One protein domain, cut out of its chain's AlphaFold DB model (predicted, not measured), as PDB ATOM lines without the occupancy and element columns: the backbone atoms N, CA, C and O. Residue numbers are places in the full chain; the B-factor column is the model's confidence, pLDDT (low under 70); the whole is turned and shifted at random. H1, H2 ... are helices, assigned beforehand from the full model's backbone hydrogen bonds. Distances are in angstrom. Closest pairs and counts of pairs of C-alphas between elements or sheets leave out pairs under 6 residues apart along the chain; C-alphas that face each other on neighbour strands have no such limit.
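AT A GLANCE: This is residues 46 to 97 of the 100 residues of an uncharacterized protein of Hyphomicrobiales bacterium (UniProt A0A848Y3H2). The longest helix, H3, folds back along H2 as a helical hairpin, and H1 sets off at an angle from the other side of H2, meeting it as a V near the last residues of H1 and the first residues of H2. Together the three helices make a flat layer with H2 in the middle, and the loop of residues 75 to 82 rounds one end of the hairpin. The printed part has 52 residues with three named helices, in the order H1, H2, H3 along the chain, and no named strand; the class is all helix. The whole is compact, with a radius of gyration of the C-alphas of 11.0 A, and the C-alphas span 31 by 28 by 12 A.

HOW THE PARTS SIT: H3, residues 83 to 96, touches H2, residues 63 to 74, with 12 pairs of C-alphas within 8 A. Their closest C-alphas are those of Leu 69 and Asn 88, 5.5 A apart, and their centres are 9.9 A apart. H2 and H3 run opposite ways at a shallow tilt of 33 degrees, only just short of steep, and form a helical hairpin. H2 also touches H1, residues 46 to 58, with 8 pairs of C-alphas within 8 A. The closest C-alphas of H1 and H2 are those of Val 56 and Ala 66, 6.5 A apart, while the centres are 10.7 A apart. H1 and H2 run opposite ways at a steep tilt of 46 degrees. H1 and H3 are apart. In H1, H2 and H3 every pair of O i and N i+4 is within hydrogen-bond range.

IN THESE COORDINATES: H3 runs from Glu 83 to Leu 96, 14 residues, and measures 20.2 A from first to last C-alpha; it ends with C-alpha 96 at (-56.648, -25.522, 29.048). H2 runs from His 63, with its C-alpha at (-44.152, -29.719, 32.423), to Leu 74, 12 residues over 16.3 A. H1 runs from Glu 46 to Ala 58, 13 residues over 18.1 A, and its first C-alpha is at (-32.272, -27.077, 22.238).

THE WHOLE: The two C-alphas farthest apart are those of Ala 58 and Asp 80, at 31.4 A, and the first and last printed C-alphas, of Glu 46 and Ala 97, are 29.1 A apart. The outline is flat. The link from H1 to H2 is tight, with 4 residues, and the link from H2 to H3 is short, with 8 residues. The printed part has no cut. The mean pLDDT of the printed part is 95.3, and no printed residue is under 70.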
ATOM      1  N   GLU A  46     -32.044 -27.456  20.840       94.44
ATOM      2  CA  GLU A  46     -32.272 -27.077  22.238       94.44
ATOM      3  C   GLU A  46     -32.986 -25.720  22.367       94.44
ATOM      4  O   GLU A  46     -33.690 -25.457  23.342       94.44
ATOM      5  N   GLU A  47     -32.817 -24.835  21.380       96.06
ATOM      6  CA  GLU A  47     -33.490 -23.534  21.341       96.06
ATOM      7  C   GLU A  47     -34.954 -23.674  20.928       96.06
ATOM      8  O   GLU A  47     -35.806 -22.944  21.439       96.06
ATOM      9  N   LEU A  48     -35.254 -24.623  20.036       94.69
ATOM     10  CA  LEU A  48     -36.624 -24.979  19.682       94.69
ATOM     11  C   LEU A  48     -37.346 -25.624  20.866       94.69
ATOM     12  O   LEU A  48     -38.460 -25.203  21.180       94.69
ATOM     13  N   ASP A  49     -36.694 -26.553  21.566       93.31
ATOM     14  CA  ASP A  49     -37.245 -27.207  22.757       93.31
ATOM     15  C   ASP A  49     -37.540 -26.182  23.857       93.31
ATOM     16  O   ASP A  49     -38.653 -26.111  24.385       93.31
ATOM     17  N   ALA A  50     -36.577 -25.301  24.149       94.44
ATOM     18  CA  ALA A  50     -36.756 -24.233  25.126       94.44
ATOM     19  C   ALA A  50     -37.890 -23.269  24.732       94.44
ATOM     20  O   ALA A  50     -38.694 -22.871  25.582       94.44
ATOM     21  N   LYS A  51     -37.991 -22.904  23.445       95.81
ATOM     22  CA  LYS A  51     -39.071 -22.053  22.929       95.81
ATOM     23  C   LYS A  51     -40.432 -22.727  23.087       95.81
ATOM     24  O   LYS A  51     -41.373 -22.078  23.544       95.81
ATOM     25  N   PHE A  52     -40.539 -24.008  22.743       96.31
ATOM     26  CA  PHE A  52     -41.764 -24.784  22.908       96.31
ATOM     27  C   PHE A  52     -42.194 -24.826  24.378       96.31
ATOM     28  O   PHE A  52     -43.311 -24.409  24.691       96.31
ATOM     29  N   LEU A  53     -41.289 -25.222  25.283       94.19
ATOM     30  CA  LEU A  53     -41.558 -25.302  26.721       94.19
ATOM     31  C   LEU A  53     -41.978 -23.953  27.312       94.19
ATOM     32  O   LEU A  53     -42.901 -23.894  28.126       94.19
ATOM     33  N   THR A  54     -41.354 -22.861  26.861       95.38
ATOM     34  CA  THR A  54     -41.724 -21.498  27.267       95.38
ATOM     35  C   THR A  54     -43.178 -21.187  26.907       95.38
ATOM     36  O   THR A  54     -43.932 -20.708  27.755       95.38
ATOM     37  N   LEU A  55     -43.598 -21.486  25.674       95.62
ATOM     38  CA  LEU A  55     -44.951 -21.182  25.194       95.62
ATOM     39  C   LEU A  55     -46.024 -22.023  25.894       95.62
ATOM     40  O   LEU A  55     -47.045 -21.483  26.316       95.62
ATOM     41  N   VAL A  56     -45.800 -23.329  26.050       94.12
ATOM     42  CA  VAL A  56     -46.787 -24.219  26.686       94.12
ATOM     43  C   VAL A  56     -46.903 -23.964  28.189       94.12
ATOM     44  O   VAL A  56     -48.012 -23.948  28.719       94.12
ATOM     45  N   THR A  57     -45.790 -23.666  28.866       91.88
ATOM     46  CA  THR A  57     -45.811 -23.288  30.287       91.88
ATOM     47  C   THR A  57     -46.557 -21.971  30.484       91.88
ATOM     48  O   THR A  57     -47.378 -21.860  31.394       91.88
ATOM     49  N   ALA A  58     -46.340 -20.985  29.604       94.31
ATOM     50  CA  ALA A  58     -47.075 -19.720  29.634       94.31
ATOM     51  C   ALA A  58     -48.589 -19.905  29.411       94.31
ATOM     52  O   ALA A  58     -49.383 -19.121  29.926       94.31
ATOM     53  N   ALA A  59     -48.993 -20.961  28.700       93.12
ATOM     54  CA  ALA A  59     -50.390 -21.355  28.529       93.12
ATOM     55  C   ALA A  59     -50.969 -22.151  29.722       93.12
ATOM     56  O   ALA A  59     -52.121 -22.572  29.669       93.12
ATOM     57  N   GLY A  60     -50.196 -22.367  30.792       94.44
ATOM     58  CA  GLY A  60     -50.633 -23.102  31.984       94.44
ATOM     59  C   GLY A  60     -50.510 -24.624  31.875       94.44
ATOM     60  O   GLY A  60     -51.029 -25.336  32.735       94.44
ATOM     61  N   ILE A  61     -49.822 -25.140  30.854       95.62
ATOM     62  CA  ILE A  61     -49.604 -26.581  30.694       95.62
ATOM     63  C   ILE A  61     -48.495 -27.052  31.634       95.62
ATOM     64  O   ILE A  61     -47.409 -26.476  31.695       95.62
ATOM     65  N   GLY A  62     -48.757 -28.136  32.361       95.00
ATOM     66  CA  GLY A  62     -47.785 -28.766  33.245       95.00
ATOM     67  C   GLY A  62     -46.611 -29.380  32.475       95.00
ATOM     68  O   GLY A  62     -46.794 -29.988  31.422       95.00
ATOM     69  N   HIS A  63     -45.410 -29.294  33.053       93.44
ATOM     70  CA  HIS A  63     -44.152 -29.719  32.423       93.44
ATOM     71  C   HIS A  63     -44.168 -31.173  31.921       93.44
ATOM     72  O   HIS A  63     -43.645 -31.448  30.850       93.44
ATOM     73  N   SER A  64     -44.800 -32.099  32.653       94.81
ATOM     74  CA  SER A  64     -44.917 -33.497  32.211       94.81
ATOM     75  C   SER A  64     -45.706 -33.617  30.906       94.81
ATOM     76  O   SER A  64     -45.236 -34.241  29.968       94.81
ATOM     77  N   VAL A  65     -46.873 -32.969  30.819       95.88
ATOM     78  CA  VAL A  65     -47.720 -33.023  29.615       95.88
ATOM     79  C   VAL A  65     -47.057 -32.300  28.443       95.88
ATOM     80  O   VAL A  65     -47.187 -32.735  27.302       95.88
ATOM     81  N   ALA A  66     -46.323 -31.221  28.721       96.00
ATOM     82  CA  ALA A  66     -45.506 -30.539  27.729       96.00
ATOM     83  C   ALA A  66     -44.415 -31.460  27.154       96.00
ATOM     84  O   ALA A  66     -44.308 -31.572  25.935       96.00
ATOM     85  N   ASN A  67     -43.656 -32.151  28.009       95.06
ATOM     86  CA  ASN A  67     -42.612 -33.082  27.575       95.06
ATOM     87  C   ASN A  67     -43.194 -34.261  26.786       95.06
ATOM     88  O   ASN A  67     -42.715 -34.539  25.691       95.06
ATOM     89  N   ASP A  68     -44.278 -34.879  27.272       95.94
ATOM     90  CA  ASP A  68     -44.952 -35.977  26.565       95.94
ATOM     91  C   ASP A  68     -45.398 -35.540  25.157       95.94
ATOM     92  O   ASP A  68     -45.296 -36.295  24.186       95.94
ATOM     93  N   LEU A  69     -45.907 -34.307  25.021       96.38
ATOM     94  CA  LEU A  69     -46.286 -33.749  23.725       96.38
ATOM     95  C   LEU A  69     -45.065 -33.506  22.825       96.38
ATOM     96  O   LEU A  69     -45.125 -33.853  21.647       96.38
ATOM     97  N   ALA A  70     -43.978 -32.938  23.356       95.81
ATOM     98  CA  ALA A  70     -42.748 -32.709  22.596       95.81
ATOM     99  C   ALA A  70     -42.170 -34.023  22.053       95.81
ATOM    100  O   ALA A  70     -41.887 -34.126  20.859       95.81
ATOM    101  N   GLU A  71     -42.074 -35.049  22.901       95.81
ATOM    102  CA  GLU A  71     -41.597 -36.379  22.519       95.81
ATOM    103  C   GLU A  71     -42.477 -37.007  21.434       95.81
ATOM    104  O   GLU A  71     -41.961 -37.502  20.430       95.81
ATOM    105  N   ALA A  72     -43.806 -36.933  21.580       96.69
ATOM    106  CA  ALA A  72     -44.725 -37.462  20.576       96.69
ATOM    107  C   ALA A  72     -44.589 -36.749  19.223       96.69
ATOM    108  O   ALA A  72     -44.643 -37.411  18.191       96.69
ATOM    109  N   VAL A  73     -44.391 -35.424  19.209       96.56
ATOM    110  CA  VAL A  73     -44.198 -34.643  17.975       96.56
ATOM    111  C   VAL A  73     -42.865 -34.978  17.306       96.56
ATOM    112  O   VAL A  73     -42.837 -35.237  16.104       96.56
ATOM    113  N   LEU A  74     -41.766 -35.007  18.064       95.50
ATOM    114  CA  LEU A  74     -40.439 -35.333  17.532       95.50
ATOM    115  C   LEU A  74     -40.349 -36.791  17.054       95.50
ATOM    116  O   LEU A  74     -39.612 -37.089  16.115       95.50
ATOM    117  N   GLY A  75     -41.125 -37.690  17.663       96.38
ATOM    118  CA  GLY A  75     -41.229 -39.095  17.278       96.38
ATOM    119  C   GLY A  75     -42.092 -39.371  16.041       96.38
ATOM    120  O   GLY A  75     -42.011 -40.475  15.505       96.38
ATOM    121  N   LEU A  76     -42.878 -38.397  15.553       97.00
ATOM    122  CA  LEU A  76     -43.831 -38.590  14.447       97.00
ATOM    123  C   LEU A  76     -43.247 -39.251  13.190       97.00
ATOM    124  O   LEU A  76     -43.914 -40.134  12.656       97.00
ATOM    125  N   PRO A  77     -42.040 -38.895  12.703       97.25
ATOM    126  CA  PRO A  77     -41.486 -39.519  11.500       97.25
ATOM    127  C   PRO A  77     -41.277 -41.036  11.613       97.25
ATOM    128  O   PRO A  77     -41.156 -41.702  10.590       97.25
ATOM    129  N   ASN A  78     -41.220 -41.567  12.839       97.31
ATOM    130  CA  ASN A  78     -41.012 -42.984  13.130       97.31
ATOM    131  C   ASN A  78     -42.272 -43.668  13.695       97.31
ATOM    132  O   ASN A  78     -42.176 -44.789  14.187       97.31
ATOM    133  N   SER A  79     -43.425 -42.991  13.685       96.62
ATOM    134  CA  SER A  79     -44.686 -43.524  14.206       96.62
ATOM    135  C   SER A  79     -45.525 -44.141  13.087       96.62
ATOM    136  O   SER A  79     -45.620 -43.574  11.999       96.62
ATOM    137  N   ASP A  80     -46.182 -45.267  13.370       97.19
ATOM    138  CA  ASP A  80     -47.090 -45.935  12.425       97.19
ATOM    139  C   ASP A  80     -48.466 -45.244  12.345       97.19
ATOM    140  O   ASP A  80     -49.157 -45.323  11.326       97.19
ATOM    141  N   ASP A  81     -48.868 -44.544  13.412       97.44
ATOM    142  CA  ASP A  81     -50.134 -43.816  13.510       97.44
ATOM    143  C   ASP A  81     -50.029 -42.543  14.383       97.44
ATOM    144  O   ASP A  81     -48.945 -42.123  14.798       97.44
ATOM    145  N   LEU A  82     -51.172 -41.887  14.625       97.81
ATOM    146  CA  LEU A  82     -51.285 -40.635  15.382       97.81
ATOM    147  C   LEU A  82     -51.922 -40.806  16.773       97.81
ATOM    148  O   LEU A  82     -52.271 -39.807  17.405       97.81
ATOM    149  N   GLU A  83     -52.122 -42.032  17.262       97.50
ATOM    150  CA  GLU A  83     -52.844 -42.292  18.514       97.50
ATOM    151  C   GLU A  83     -52.182 -41.579  19.699       97.50
ATOM    152  O   GLU A  83     -52.842 -40.852  20.451       97.50
ATOM    153  N   GLN A  84     -50.859 -41.713  19.824       96.44
ATOM    154  CA  GLN A  84     -50.101 -41.121  20.923       96.44
ATOM    155  C   GLN A  84     -50.109 -39.584  20.879       96.44
ATOM    156  O   GLN A  84     -50.292 -38.940  21.917       96.44
ATOM    157  N   LEU A  85     -49.987 -38.982  19.688       97.75
ATOM    158  CA  LEU A  85     -50.106 -37.530  19.527       97.75
ATOM    159  C   LEU A  85     -51.511 -37.051  19.920       97.75
ATOM    160  O   LEU A  85     -51.644 -36.106  20.697       97.75
ATOM    161  N   ASN A  86     -52.559 -37.722  19.433       98.12
ATOM    162  CA  ASN A  86     -53.948 -37.375  19.734       98.12
ATOM    163  C   ASN A  86     -54.247 -37.461  21.237       98.12
ATOM    164  O   ASN A  86     -54.887 -36.569  21.799       98.12
ATOM    165  N   LYS A  87     -53.737 -38.496  21.911       97.75
ATOM    166  CA  LYS A  87     -53.840 -38.648  23.368       97.75
ATOM    167  C   LYS A  87     -53.172 -37.485  24.108       97.75
ATOM    168  O   LYS A  87     -53.760 -36.939  25.042       97.75
ATOM    169  N   ASN A  88     -51.980 -37.072  23.678       97.19
ATOM    170  CA  ASN A  88     -51.253 -35.964  24.303       97.19
ATOM    171  C   ASN A  88     -51.935 -34.610  24.060       97.19
ATOM    172  O   ASN A  88     -52.072 -33.819  24.994       97.19
ATOM    173  N   LEU A  89     -52.475 -34.371  22.863       96.75
ATOM    174  CA  LEU A  89     -53.292 -33.185  22.581       96.75
ATOM    175  C   LEU A  89     -54.568 -33.144  23.436       96.75
ATOM    176  O   LEU A  89     -54.925 -32.088  23.959       96.75
ATOM    177  N   ALA A  90     -55.224 -34.287  23.662       97.06
ATOM    178  CA  ALA A  90     -56.369 -34.369  24.568       97.06
ATOM    179  C   ALA A  90     -55.985 -34.065  26.031       97.06
ATOM    180  O   ALA A  90     -56.769 -33.464  26.768       97.06
ATOM    181  N   ASN A  91     -54.776 -34.438  26.468       95.88
ATOM    182  CA  ASN A  91     -54.259 -34.072  27.793       95.88
ATOM    183  C   ASN A  91     -54.054 -32.560  27.923       95.88
ATOM    184  O   ASN A  91     -54.469 -31.980  28.926       95.88
ATOM    185  N   VAL A  92     -53.475 -31.925  26.900       95.50
ATOM    186  CA  VAL A  92     -53.319 -30.464  26.836       95.50
ATOM    187  C   VAL A  92     -54.679 -29.773  26.892       95.50
ATOM    188  O   VAL A  92     -54.885 -28.900  27.729       95.50
ATOM    189  N   ALA A  93     -55.642 -30.208  26.074       94.81
ATOM    190  CA  ALA A  93     -56.984 -29.626  26.051       94.81
ATOM    191  C   ALA A  93     -57.679 -29.682  27.424       94.81
ATOM    192  O   ALA A  93     -58.347 -28.729  27.817       94.81
ATOM    193  N   ARG A  94     -57.479 -30.765  28.190       95.00
ATOM    194  CA  ARG A  94     -58.008 -30.887  29.560       95.00
ATOM    195  C   ARG A  94     -57.395 -29.891  30.545       95.00
ATOM    196  O   ARG A  94     -58.087 -29.497  31.472       95.00
ATOM    197  N   GLN A  95     -56.137 -29.489  30.358       92.56
ATOM    198  CA  GLN A  95     -55.484 -28.484  31.209       92.56
ATOM    199  C   GLN A  95     -55.820 -27.046  30.806       92.56
ATOM    200  O   GLN A  95     -55.789 -26.158  31.651       92.56
ATOM    201  N   LEU A  96     -56.171 -26.821  29.537       88.56
ATOM    202  CA  LEU A  96     -56.648 -25.522  29.048       88.56
ATOM    203  C   LEU A  96     -58.122 -25.259  29.375       88.56
ATOM    204  O   LEU A  96     -58.567 -24.115  29.295       88.56
ATOM    205  N   ALA A  97     -58.895 -26.301  29.695       81.88
ATOM    206  CA  ALA A  97     -60.291 -26.139  30.066       81.88
ATOM    207  C   ALA A  97     -60.394 -25.266  31.331       81.88
ATOM    208  O   ALA A  97     -59.672 -25.515  32.301       81.88
TER     209      ALA A  97